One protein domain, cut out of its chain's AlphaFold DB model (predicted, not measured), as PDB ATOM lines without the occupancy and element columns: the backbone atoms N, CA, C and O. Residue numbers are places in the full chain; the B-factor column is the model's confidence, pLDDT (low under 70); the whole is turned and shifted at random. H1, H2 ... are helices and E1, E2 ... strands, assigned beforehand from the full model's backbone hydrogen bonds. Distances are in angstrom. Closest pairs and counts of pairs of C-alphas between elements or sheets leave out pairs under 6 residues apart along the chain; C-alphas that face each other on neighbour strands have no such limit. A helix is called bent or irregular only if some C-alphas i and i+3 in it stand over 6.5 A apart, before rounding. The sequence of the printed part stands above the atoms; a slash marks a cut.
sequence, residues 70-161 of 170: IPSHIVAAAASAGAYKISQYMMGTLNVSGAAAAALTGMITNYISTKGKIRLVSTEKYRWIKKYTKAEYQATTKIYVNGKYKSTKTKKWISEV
ATOM      1  N   ILE A  70     320.099 374.951 609.976       97.00
ATOM      2  CA  ILE A  70     320.529 375.481 611.265       97.00
ATOM      3  C   ILE A  70     322.037 375.218 611.387       97.00
ATOM      4  O   ILE A  70     322.465 374.055 611.401       97.00
ATOM      5  N   PRO A  71     322.868 376.271 611.438       96.81
ATOM      6  CA  PRO A  71     324.314 376.122 611.478       96.81
ATOM      7  C   PRO A  71     324.779 375.556 612.825       96.81
ATOM      8  O   PRO A  71     324.139 375.741 613.861       96.81
ATOM      9  N   SER A  72     325.929 374.880 612.819       96.56
ATOM     10  CA  SER A  72     326.463 374.165 613.988       96.56
ATOM     11  C   SER A  72     326.647 375.053 615.219       96.56
ATOM     12  O   SER A  72     326.391 374.595 616.325       96.56
ATOM     13  N   HIS A  73     327.030 376.325 615.055       94.50
ATOM     14  CA  HIS A  73     327.202 377.248 616.184       94.50
ATOM     15  C   HIS A  73     325.881 377.546 616.916       94.50
ATOM     16  O   HIS A  73     325.875 377.661 618.139       94.50
ATOM     17  N   ILE A  74     324.749 377.591 616.202       96.19
ATOM     18  CA  ILE A  74     323.417 377.743 616.809       96.19
ATOM     19  C   ILE A  74     323.007 376.457 617.522       96.19
ATOM     20  O   ILE A  74     322.500 376.509 618.639       96.19
ATOM     21  N   VAL A  75     323.271 375.297 616.913       96.12
ATOM     22  CA  VAL A  75     322.993 373.995 617.539       96.12
ATOM     23  C   VAL A  75     323.838 373.804 618.801       96.12
ATOM     24  O   VAL A  75     323.322 373.372 619.828       96.12
ATOM     25  N   ALA A  76     325.113 374.193 618.768       94.25
ATOM     26  CA  ALA A  76     325.994 374.174 619.929       94.25
ATOM     27  C   ALA A  76     325.498 375.122 621.031       94.25
ATOM     28  O   ALA A  76     325.428 374.716 622.190       94.25
ATOM     29  N   ALA A  77     325.078 376.343 620.680       93.50
ATOM     30  CA  ALA A  77     324.472 377.268 621.635       93.50
ATOM     31  C   ALA A  77     323.187 376.692 622.252       93.50
ATOM     32  O   ALA A  77     322.965 376.831 623.453       93.50
ATOM     33  N   ALA A  78     322.364 376.003 621.460       94.62
ATOM     34  CA  ALA A  78     321.155 375.342 621.937       94.62
ATOM     35  C   ALA A  78     321.443 374.132 622.841       94.62
ATOM     36  O   ALA A  78     320.665 373.857 623.751       94.62
ATOM     37  N   ALA A  79     322.561 373.430 622.641       91.69
ATOM     38  CA  ALA A  79     322.977 372.333 623.515       91.69
ATOM     39  C   ALA A  79     323.346 372.818 624.924       91.69
ATOM     40  O   ALA A  79     323.165 372.079 625.887       91.69
ATOM     41  N   SER A  80     323.844 374.052 625.045       88.88
ATOM     42  CA  SER A  80     324.224 374.655 626.329       88.88
ATOM     43  C   SER A  80     323.105 375.476 626.966       88.88
ATOM     44  O   SER A  80     322.905 375.402 628.172       88.88
ATOM     45  N   ALA A  81     322.387 376.274 626.175       89.81
ATOM     46  CA  ALA A  81     321.394 377.225 626.670       89.81
ATOM     47  C   ALA A  81     319.945 376.745 626.499       89.81
ATOM     48  O   ALA A  81     319.039 377.387 627.015       89.81
ATOM     49  N   GLY A  82     319.707 375.642 625.786       91.50
ATOM     50  CA  GLY A  82     318.382 375.073 625.553       91.50
ATOM     51  C   GLY A  82     317.844 375.286 624.133       91.50
ATOM     52  O   GLY A  82     318.257 376.178 623.387       91.50
ATOM     53  N   ALA A  83     316.862 374.456 623.766       93.25
ATOM     54  CA  ALA A  83     316.304 374.381 622.414       93.25
ATOM     55  C   ALA A  83     315.634 375.682 621.931       93.25
ATOM     56  O   ALA A  83     315.538 375.895 620.725       93.25
ATOM     57  N   TYR A  84     315.243 376.589 622.837       93.12
ATOM     58  CA  TYR A  84     314.650 377.880 622.468       93.12
ATOM     59  C   TYR A  84     315.570 378.721 621.567       93.12
ATOM     60  O   TYR A  84     315.079 379.521 620.776       93.12
ATOM     61  N   LYS A  85     316.899 378.535 621.644       94.38
ATOM     62  CA  LYS A  85     317.857 379.198 620.743       94.38
ATOM     63  C   LYS A  85     317.623 378.829 619.282       94.38
ATOM     64  O   LYS A  85     317.805 379.674 618.410       94.38
ATOM     65  N   ILE A  86     317.195 377.593 619.022       96.06
ATOM     66  CA  ILE A  86     316.817 377.160 617.679       96.06
ATOM     67  C   ILE A  86     315.527 377.850 617.260       96.06
ATOM     68  O   ILE A  86     315.512 378.453 616.193       96.06
ATOM     69  N   SER A  87     314.489 377.833 618.102       94.75
ATOM     70  CA  SER A  87     313.227 378.514 617.791       94.75
ATOM     71  C   SER A  87     313.449 379.994 617.465       94.75
ATOM     72  O   SER A  87     312.972 380.469 616.440       94.75
ATOM     73  N   GLN A  88     314.255 380.699 618.266       94.94
ATOM     74  CA  GLN A  88     314.595 382.108 618.034       94.94
ATOM     75  C   GLN A  88     315.351 382.322 616.720       94.94
ATOM     76  O   GLN A  88     315.072 383.273 615.996       94.94
ATOM     77  N   TYR A  89     316.291 381.434 616.387       95.50
ATOM     78  CA  TYR A  89     316.992 381.490 615.105       95.50
ATOM     79  C   TYR A  89     316.036 381.262 613.926       95.50
ATOM     80  O   TYR A  89     316.081 381.997 612.943       95.50
ATOM     81  N   MET A  90     315.134 380.282 614.026       95.06
ATOM     82  CA  MET A  90     314.138 380.013 612.986       95.06
ATOM     83  C   MET A  90     313.199 381.206 612.785       95.06
ATOM     84  O   MET A  90     312.926 381.576 611.648       95.06
ATOM     85  N   MET A  91     312.761 381.845 613.869       94.25
ATOM     86  CA  MET A  91     311.895 383.021 613.793       94.25
ATOM     87  C   MET A  91     312.624 384.243 613.233       94.25
ATOM     88  O   MET A  91     312.147 384.857 612.288       94.25
ATOM     89  N   GLY A  92     313.791 384.586 613.783       92.00
ATOM     90  CA  GLY A  92     314.480 385.833 613.443       92.00
ATOM     91  C   GLY A  92     315.332 385.778 612.176       92.00
ATOM     92  O   GLY A  92     315.550 386.807 611.551       92.00
ATOM     93  N   THR A  93     315.859 384.607 611.805       93.31
ATOM     94  CA  THR A  93     316.742 384.460 610.630       93.31
ATOM     95  C   THR A  93     316.047 383.770 609.463       93.31
ATOM     96  O   THR A  93     316.301 384.115 608.314       93.31
ATOM     97  N   LEU A  94     315.180 382.792 609.738       91.12
ATOM     98  CA  LEU A  94     314.487 382.026 608.696       91.12
ATOM     99  C   LEU A  94     313.036 382.484 608.475       91.12
ATOM    100  O   LEU A  94     312.354 381.898 607.641       91.12
ATOM    101  N   ASN A  95     312.573 383.514 609.195       90.44
ATOM    102  CA  ASN A  95     311.212 384.062 609.121       90.44
ATOM    103  C   ASN A  95     310.105 383.010 609.311       90.44
ATOM    104  O   ASN A  95     309.028 383.092 608.722       90.44
ATOM    105  N   VAL A  96     310.369 381.997 610.137       90.81
ATOM    106  CA  VAL A  96     309.399 380.950 610.471       90.81
ATOM    107  C   VAL A  96     308.487 381.451 611.592       90.81
ATOM    108  O   VAL A  96     308.967 382.002 612.580       90.81
ATOM    109  N   SER A  97     307.172 381.239 611.490       90.25
ATOM    110  CA  SER A  97     306.241 381.652 612.554       90.25
ATOM    111  C   SER A  97     306.550 380.959 613.887       90.25
ATOM    112  O   SER A  97     307.104 379.860 613.913       90.25
ATOM    113  N   GLY A  98     306.161 381.561 615.016       90.62
ATOM    114  CA  GLY A  98     306.451 380.999 616.343       90.62
ATOM    115  C   GLY A  98     305.925 379.570 616.537       90.62
ATOM    116  O   GLY A  98     306.646 378.701 617.032       90.62
ATOM    117  N   ALA A  99     304.702 379.291 616.071       92.06
ATOM    118  CA  ALA A  99     304.107 377.955 616.148       92.06
ATOM    119  C   ALA A  99     304.875 376.923 615.299       92.06
ATOM    120  O   ALA A  99     305.175 375.823 615.774       92.06
ATOM    121  N   ALA A 100     305.261 377.296 614.075       92.94
ATOM    122  CA  ALA A 100     306.059 376.442 613.201       92.94
ATOM    123  C   ALA A 100     307.474 376.222 613.764       92.94
ATOM    124  O   ALA A 100     307.962 375.091 613.793       92.94
ATOM    125  N   ALA A 101     308.112 377.267 614.296       94.44
ATOM    126  CA  ALA A 101     309.438 377.197 614.902       94.44
ATOM    127  C   ALA A 101     309.453 376.258 616.116       94.44
ATOM    128  O   ALA A 101     310.359 375.431 616.246       94.44
ATOM    129  N   ALA A 102     308.429 376.315 616.973       94.31
ATOM    130  CA  ALA A 102     308.273 375.390 618.093       94.31
ATOM    131  C   ALA A 102     308.067 373.938 617.622       94.31
ATOM    132  O   ALA A 102     308.708 373.016 618.138       94.31
ATOM    133  N   ALA A 103     307.218 373.724 616.611       95.31
ATOM    134  CA  ALA A 103     306.952 372.397 616.061       95.31
ATOM    135  C   ALA A 103     308.209 371.766 615.439       95.31
ATOM    136  O   ALA A 103     308.556 370.628 615.777       95.31
ATOM    137  N   LEU A 104     308.913 372.510 614.580       95.69
ATOM    138  CA  LEU A 104     310.141 372.067 613.921       95.69
ATOM    139  C   LEU A 104     311.280 371.866 614.927       95.69
ATOM    140  O   LEU A 104     311.955 370.840 614.872       95.69
ATOM    141  N   THR A 105     311.444 372.765 615.903       96.12
ATOM    142  CA  THR A 105     312.423 372.593 616.990       96.12
ATOM    143  C   THR A 105     312.158 371.304 617.763       96.12
ATOM    144  O   THR A 105     313.071 370.506 617.963       96.12
ATOM    145  N   GLY A 106     310.893 371.022 618.094       95.12
ATOM    146  CA  GLY A 106     310.494 369.776 618.746       95.12
ATOM    147  C   GLY A 106     310.800 368.510 617.930       95.12
ATOM    148  O   GLY A 106     310.972 367.437 618.507       95.12
ATOM    149  N   MET A 107     310.900 368.596 616.598       95.75
ATOM    150  CA  MET A 107     311.346 367.462 615.777       95.75
ATOM    151  C   MET A 107     312.833 367.157 615.975       95.75
ATOM    152  O   MET A 107     313.231 365.990 615.887       95.75
ATOM    153  N   ILE A 108     313.647 368.176 616.248       95.38
ATOM    154  CA  ILE A 108     315.109 368.074 616.247       95.38
ATOM    155  C   ILE A 108     315.763 368.160 617.622       95.38
ATOM    156  O   ILE A 108     316.980 368.016 617.694       95.38
ATOM    157  N   THR A 109     314.994 368.310 618.705       93.38
ATOM    158  CA  THR A 109     315.520 368.403 620.079       93.38
ATOM    159  C   THR A 109     316.534 367.304 620.411       93.38
ATOM    160  O   THR A 109     317.616 367.593 620.916       93.38
ATOM    161  N   ASN A 110     316.258 366.051 620.032       93.31
ATOM    162  CA  ASN A 110     317.155 364.917 620.307       93.31
ATOM    163  C   ASN A 110     318.464 364.949 619.497       93.31
ATOM    164  O   ASN A 110     319.380 364.184 619.781       93.31
ATOM    165  N   TYR A 111     318.560 365.806 618.480       93.38
ATOM    166  CA  TYR A 111     319.758 365.979 617.661       93.38
ATOM    167  C   TYR A 111     320.598 367.182 618.094       93.38
ATOM    168  O   TYR A 111     321.713 367.339 617.604       93.38
ATOM    169  N   ILE A 112     320.120 368.006 619.029       91.69
ATOM    170  CA  ILE A 112     320.850 369.187 619.508       91.69
ATOM    171  C   ILE A 112     322.177 368.787 620.170       91.69
ATOM    172  O   ILE A 112     323.208 369.418 619.941       91.69
ATOM    173  N   SER A 113     322.188 367.672 620.906       88.38
ATOM    174  CA  SER A 113     323.388 367.125 621.556       88.38
ATOM    175  C   SER A 113     324.508 366.760 620.578       88.38
ATOM    176  O   SER A 113     325.670 366.704 620.971       88.38
ATOM    177  N   THR A 114     324.194 366.564 619.293       84.81
ATOM    178  CA  THR A 114     325.195 366.223 618.273       84.81
ATOM    179  C   THR A 114     326.114 367.394 617.923       84.81
ATOM    180  O   THR A 114     327.135 367.169 617.275       84.81
ATOM    181  N   LYS A 115     325.753 368.633 618.311       87.12
ATOM    182  CA  LYS A 115     326.475 369.890 618.010       87.12
ATOM    183  C   LYS A 115     326.792 370.094 616.518       87.12
ATOM    184  O   LYS A 115     327.629 370.914 616.149       87.12
ATOM    185  N   GLY A 116     326.123 369.334 615.656       91.69
ATOM    186  CA  GLY A 116     326.312 369.343 614.218       91.69
ATOM    187  C   GLY A 116     325.397 370.336 613.519       91.69
ATOM    188  O   GLY A 116     324.423 370.823 614.085       91.69
ATOM    189  N   LYS A 117     325.682 370.598 612.246       96.38
ATOM    190  CA  LYS A 117     324.756 371.312 611.363       96.38
ATOM    191  C   LYS A 117     323.502 370.462 611.163       96.38
ATOM    192  O   LYS A 117     323.624 369.279 610.835       96.38
ATOM    193  N   ILE A 118     322.323 371.060 611.296       97.88
ATOM    194  CA  ILE A 118     321.039 370.383 611.077       97.88
ATOM    195  C   ILE A 118     320.381 370.977 609.832       97.88
ATOM    196  O   ILE A 118     320.253 372.191 609.729       97.88
ATOM    197  N   ARG A 119     319.964 370.131 608.886       98.00
ATOM    198  CA  ARG A 119     319.159 370.530 607.723       98.00
ATOM    199  C   ARG A 119     317.803 369.835 607.773       98.00
ATOM    200  O   ARG A 119     317.733 368.637 608.051       98.00
ATOM    201  N   LEU A 120     316.751 370.596 607.514       97.94
ATOM    202  CA  LEU A 120     315.358 370.179 607.529       97.94
ATOM    203  C   LEU A 120     314.782 370.397 606.143       97.94
ATOM    204  O   LEU A 120     314.733 371.530 605.684       97.94
ATOM    205  N   VAL A 121     314.356 369.319 605.496       97.81
ATOM    206  CA  VAL A 121     313.673 369.386 604.202       97.81
ATOM    207  C   VAL A 121     312.237 368.942 604.422       97.81
ATOM    208  O   VAL A 121     311.994 367.757 604.676       97.81
ATOM    209  N   SER A 122     311.300 369.880 604.358       96.31
ATOM    210  CA  SER A 122     309.906 369.653 604.731       96.31
ATOM    211  C   SER A 122     308.970 369.787 603.541       96.31
ATOM    212  O   SER A 122     309.150 370.614 602.650       96.31
ATOM    213  N   THR A 123     307.948 368.938 603.533       96.69
ATOM    214  CA  THR A 123     306.722 369.156 602.765       96.69
ATOM    215  C   THR A 123     305.633 369.511 603.760       96.69
ATOM    216  O   THR A 123     305.365 368.740 604.685       96.69
ATOM    217  N   GLU A 124     305.051 370.687 603.586       94.44
ATOM    218  CA  GLU A 124     304.093 371.289 604.501       94.44
ATOM    219  C   GLU A 124     302.751 371.412 603.791       94.44
ATOM    220  O   GLU A 124     302.684 371.810 602.630       94.44
ATOM    221  N   LYS A 125     301.682 371.031 604.481       95.44
ATOM    222  CA  LYS A 125     300.304 371.164 604.016       95.44
ATOM    223  C   LYS A 125     299.544 372.004 605.018       95.44
ATOM    224  O   LYS A 125     299.822 371.906 606.215       95.44
ATOM    225  N   TYR A 126     298.601 372.805 604.545       94.19
ATOM    226  CA  TYR A 126     297.769 373.617 605.421       94.19
ATOM    227  C   TYR A 126     296.298 373.520 605.048       94.19
ATOM    228  O   TYR A 126     295.951 373.273 603.892       94.19
ATOM    229  N   ARG A 127     295.446 373.696 606.053       93.12
ATOM    230  CA  ARG A 127     294.016 373.924 605.878       93.12
ATOM    231  C   ARG A 127     293.563 375.089 606.744       93.12
ATOM    232  O   ARG A 127     293.975 375.207 607.901       93.12
ATOM    233  N   TRP A 128     292.745 375.966 606.191       90.56
ATOM    234  CA  TRP A 128     292.157 377.089 606.890       90.56
ATOM    235  C   TRP A 128     291.123 376.587 607.893       90.56
ATOM    236  O   TRP A 128     290.191 375.870 607.555       90.56
ATOM    237  N   ILE A 129     291.277 377.018 609.141       89.50
ATOM    238  CA  ILE A 129     290.223 376.939 610.159       89.50
ATOM    239  C   ILE A 129     289.381 378.217 610.080       89.50
ATOM    240  O   ILE A 129     288.157 378.180 610.139       89.50
ATOM    241  N   LYS A 130     290.051 379.363 609.903       87.19
ATOM    242  CA  LYS A 130     289.449 380.660 609.590       87.19
ATOM    243  C   LYS A 130     290.285 381.311 608.499       87.19
ATOM    244  O   LYS A 130     291.484 381.524 608.684       87.19
ATOM    245  N   LYS A 131     289.662 381.584 607.352       81.75
ATOM    246  CA  LYS A 131     290.359 382.034 606.141       81.75
ATOM    247  C   LYS A 131     291.275 383.225 606.442       81.75
ATOM    248  O   LYS A 131     290.844 384.193 607.061       81.75
ATOM    249  N   TYR A 132     292.534 383.118 606.021       80.75
ATOM    250  CA  TYR A 132     293.612 384.105 606.184       80.75
ATOM    251  C   TYR A 132     294.094 384.397 607.608       80.75
ATOM    252  O   TYR A 132     295.185 384.937 607.756       80.75
ATOM    253  N   THR A 133     293.358 384.010 608.650       86.31
ATOM    254  CA  THR A 133     293.724 384.354 610.032       86.31
ATOM    255  C   THR A 133     294.089 383.149 610.881       86.31
ATOM    256  O   THR A 133     294.778 383.322 611.876       86.31
ATOM    257  N   LYS A 134     293.648 381.933 610.534       88.06
ATOM    258  CA  LYS A 134     293.918 380.724 611.323       88.06
ATOM    259  C   LYS A 134     293.967 379.481 610.447       88.06
ATOM    260  O   LYS A 134     292.995 379.176 609.757       88.06
ATOM    261  N   ALA A 135     295.055 378.726 610.519       92.56
ATOM    262  CA  ALA A 135     295.222 377.490 609.764       92.56
ATOM    263  C   ALA A 135     295.868 376.385 610.605       92.56
ATOM    264  O   ALA A 135     296.727 376.643 611.451       92.56
ATOM    265  N   GLU A 136     295.455 375.145 610.352       94.75
ATOM    266  CA  GLU A 136     296.185 373.954 610.778       94.75
ATOM    267  C   GLU A 136     297.225 373.614 609.720       94.75
ATOM    268  O   GLU A 136     296.929 373.583 608.527       94.75
ATOM    269  N   TYR A 137     298.428 373.305 610.178       95.25
ATOM    270  CA  TYR A 137     299.538 372.862 609.360       95.25
ATOM    271  C   TYR A 137     299.909 371.431 609.721       95.25
ATOM    272  O   TYR A 137     299.852 371.030 610.886       95.25
ATOM    273  N   GLN A 138     300.361 370.676 608.727       96.19
ATOM    274  CA  GLN A 138     301.072 369.418 608.895       96.19
ATOM    275  C   GLN A 138     302.369 369.475 608.092       96.19
ATOM    276  O   GLN A 138     302.336 369.628 606.874       96.19
ATOM    277  N   ALA A 139     303.506 369.284 608.759       96.00
ATOM    278  CA  ALA A 139     304.797 369.144 608.099       96.00
ATOM    279  C   ALA A 139     305.324 367.726 608.236       96.00
ATOM    280  O   ALA A 139     305.432 367.216 609.353       96.00
ATOM    281  N   THR A 140     305.725 367.138 607.112       97.69
ATOM    282  CA  THR A 140     306.558 365.936 607.061       97.69
ATOM    283  C   THR A 140     307.968 366.341 606.660       97.69
ATOM    284  O   THR A 140     308.207 366.806 605.545       97.69
ATOM    285  N   THR A 141     308.908 366.164 607.583       98.06
ATOM    286  CA  THR A 141     310.257 366.726 607.522       98.06
ATOM    287  C   THR A 141     311.302 365.624 607.520       98.06
ATOM    288  O   THR A 141     311.370 364.831 608.461       98.06
ATOM    289  N   LYS A 142     312.166 365.612 606.502       98.50
ATOM    290  CA  LYS A 142     313.405 364.828 606.487       98.50
ATOM    291  C   LYS A 142     314.492 365.591 607.233       98.50
ATOM    292  O   LYS A 142     314.760 366.755 606.934       98.50
ATOM    293  N   ILE A 143     315.125 364.926 608.191       98.19
ATOM    294  CA  ILE A 143     316.116 365.518 609.088       98.19
ATOM    295  C   ILE A 143     317.497 364.978 608.730       98.19
ATOM    296  O   ILE A 143     317.727 363.765 608.731       98.19
ATOM    297  N   TYR A 144     318.426 365.893 608.477       98.06
ATOM    298  CA  TYR A 144     319.825 365.596 608.200       98.06
ATOM    299  C   TYR A 144     320.707 366.239 609.266       98.06
ATOM    300  O   TYR A 144     320.548 367.413 609.587       98.06
ATOM    301  N   VAL A 145     321.675 365.486 609.782       97.25
ATOM    302  CA  VAL A 145     322.665 365.966 610.754       97.25
ATOM    303  C   VAL A 145     324.050 365.754 610.165       97.25
ATOM    304  O   VAL A 145     324.399 364.631 609.794       97.25
ATOM    305  N   ASN A 146     324.830 366.830 610.048       96.06
ATOM    306  CA  ASN A 146     326.134 366.841 609.375       96.06
ATOM    307  C   ASN A 146     326.079 366.209 607.972       96.06
ATOM    308  O   ASN A 146     326.937 365.419 607.591       96.06
ATOM    309  N   GLY A 147     325.015 366.514 607.221       94.94
ATOM    310  CA  GLY A 147     324.792 365.999 605.864       94.94
ATOM    311  C   GLY A 147     324.271 364.559 605.790       94.94
ATOM    312  O   GLY A 147     323.862 364.130 604.717       94.94
ATOM    313  N   LYS A 148     324.215 363.821 606.905       96.88
ATOM    314  CA  LYS A 148     323.700 362.445 606.941       96.88
ATOM    315  C   LYS A 148     322.222 362.428 607.310       96.88
ATOM    316  O   LYS A 148     321.837 363.030 608.312       96.88
ATOM    317  N   TYR A 149     321.413 361.706 606.538       97.44
ATOM    318  CA  TYR A 149     320.007 361.458 606.867       97.44
ATOM    319  C   TYR A 149     319.885 360.756 608.227       97.44
ATOM    320  O   TYR A 149     320.679 359.867 608.542       97.44
ATOM    321  N   LYS A 150     318.911 361.174 609.042       97.00
ATOM    322  CA  LYS A 150     318.653 360.601 610.370       97.00
ATOM    323  C   LYS A 150     317.262 360.017 610.499       97.00
ATOM    324  O   LYS A 150     317.121 358.891 610.957       97.00
ATOM    325  N   SER A 151     316.241 360.788 610.157       97.50
ATOM    326  CA  SER A 151     314.855 360.352 610.276       97.50
ATOM    327  C   SER A 151     313.935 361.239 609.454       97.50
ATOM    328  O   SER A 151     314.320 362.318 608.996       97.50
ATOM    329  N   THR A 152     312.703 360.773 609.295       97.94
ATOM    330  CA  THR A 152     311.586 361.583 608.827       97.94
ATOM    331  C   THR A 152     310.592 361.701 609.973       97.94
ATOM    332  O   THR A 152     310.266 360.698 610.605       97.94
ATOM    333  N   LYS A 153     310.137 362.918 610.273       96.88
ATOM    334  CA  LYS A 153     309.150 363.176 611.327       96.88
ATOM    335  C   LYS A 153     307.986 363.977 610.779       96.88
ATOM    336  O   LYS A 153     308.181 364.852 609.942       96.88
ATOM    337  N   THR A 154     306.801 363.713 611.315       96.56
ATOM    338  CA  THR A 154     305.601 364.490 611.020       96.56
ATOM    339  C   THR A 154     305.134 365.202 612.282       96.56
ATOM    340  O   THR A 154     305.045 364.581 613.340       96.56
ATOM    341  N   LYS A 155     304.832 366.499 612.186       95.19
ATOM    342  CA  LYS A 155     304.135 367.249 613.240       95.19
ATOM    343  C   LYS A 155     303.017 368.078 612.649       95.19
ATOM    344  O   LYS A 155     303.089 368.502 611.499       95.19
ATOM    345  N   LYS A 156     302.017 368.318 613.489       95.31
ATOM    346  CA  LYS A 156     300.932 369.250 613.242       95.31
ATOM    347  C   LYS A 156     301.002 370.404 614.230       95.31
ATOM    348  O   LYS A 156     301.460 370.210 615.358       95.31
ATOM    349  N   TRP A 157     300.557 371.576 613.808       94.75
ATOM    350  CA  TRP A 157     300.360 372.732 614.678       94.75
ATOM    351  C   TRP A 157     299.277 373.639 614.103       94.75
ATOM    352  O   TRP A 157     298.946 373.555 612.923       94.75
ATOM    353  N   ILE A 158     298.739 374.520 614.938       92.75
ATOM    354  CA  ILE A 158     297.846 375.593 614.507       92.75
ATOM    355  C   ILE A 158     298.651 376.887 614.527       92.75
ATOM    356  O   ILE A 158     299.377 377.150 615.485       92.75
ATOM    357  N   SER A 159     298.539 377.675 613.463       89.19
ATOM    358  CA  SER A 159     299.057 379.039 613.417       89.19
ATOM    359  C   SER A 159     297.887 380.000 613.270       89.19
ATOM    360  O   SER A 159     296.991 379.775 612.455       89.19
ATOM    361  N   GLU A 160     297.917 381.072 614.048       89.00
ATOM    362  CA  GLU A 160     296.930 382.146 614.033       89.00
ATOM    363  C   GLU A 160     297.671 383.476 613.886       89.00
ATOM    364  O   GLU A 160     298.782 383.620 614.400       89.00
ATOM    365  N   VAL A 161     297.101 384.404 613.118       80.25
ATOM    366  CA  VAL A 161     297.615 385.773 613.020       80.25
ATOM    367  C   VAL A 161     297.443 386.419 614.389       80.25
ATOM    368  O   VAL A 161     296.338 386.450 614.930       80.25
TER     369      VAL A 161
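AT A GLANCE: This is residues 70 to 161 of the 170 residues of an uncharacterized protein of Bacillus safensis (UniProt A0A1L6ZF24). A long, twisted and bent sheet of three strands, E1 to E3, makes a wall with the kinked helix H3 packed on one face; H1 and H2, a helical hairpin, pack on H3 on its side away from the sheet. The other face of the sheet is bare of named helices, and the turn of residues 131 to 133 lies beyond the helices at one end of the long axis. The printed part has 92 residues, with three named helices followed by three named strands along the chain; the sheet's order is E1, E2, E3, antiparallel throughout, and the class is mixed, helices and strands. The whole is compact, with a radius of gyration of the C-alphas of 13.4 A, yet elongated in outline, spanning 40 by 24 by 17 A.

IN THESE COORDINATES: Find C-alpha 118 at (321.039, 370.383, 611.077); from there E1, residues 118 to 130, runs 33.3 A and bends by 59 degrees at residue 121. E2, residues 134 to 145, comes back over 32.3 A and bends by 54 degrees at residue 142. E3, residues 148 to 160, covers 34.0 A, bends by 64 degrees at residue 151 and ends at C-alpha 160, (296.930, 382.146, 614.033). Look next at H3, residues 98 to 114, 23.9 A long, with a kink of 60 degrees near residue 108; it is irregular, with C-alphas 107 and 110 7.8 A apart. H1, residues 72 to 81, begins at C-alpha 72, (326.463, 374.165, 613.988), and H2 is residues 84 to 94.

HOW THE PARTS SIT: Start at the sheet, a meander in which each strand is the antiparallel neighbour of the one before, through two hairpins. Between E1 and E2, N 123 and O 140 are within hydrogen-bond range at 2.9 A; between E2 and E3, N 141 and O 153 are at 2.8 A. H3 is on one face of the sheet, in two layers, helix over sheet; the closest C-alphas of H3 and E3 are those of Ala 99 and Ser 159, 5.8 A apart. H2 touches residues 98 to 105 of H3, closest at the C-alphas of Ser 87 and Ala 101, 4.9 A, at a steep tilt of 59 degrees, opposite ways. H1 touches residues 112 to 113 of H3, closest at the C-alphas of Ala 79 and Ile 112, 5.5 A, about perpendicular at 88 degrees. In their hairpin H1 and H2 touch, closest at the C-alphas of Ala 78 and Lys 85, 5.2 A, at a tilt of 35.4 degrees, only just steep. H2 is apart from E1, E2 and E3. In H1 and H2 every O i to N i+4 pair is within hydrogen-bond range; in H3, 9 of 13 are.

THE WHOLE: The two C-alphas farthest apart, those of Thr 114 and Lys 131, are 40.1 A apart. The printed part has no cut, and the five links between its named elements are tight. The mean pLDDT of the printed part is 93.6, and no printed residue is under 70.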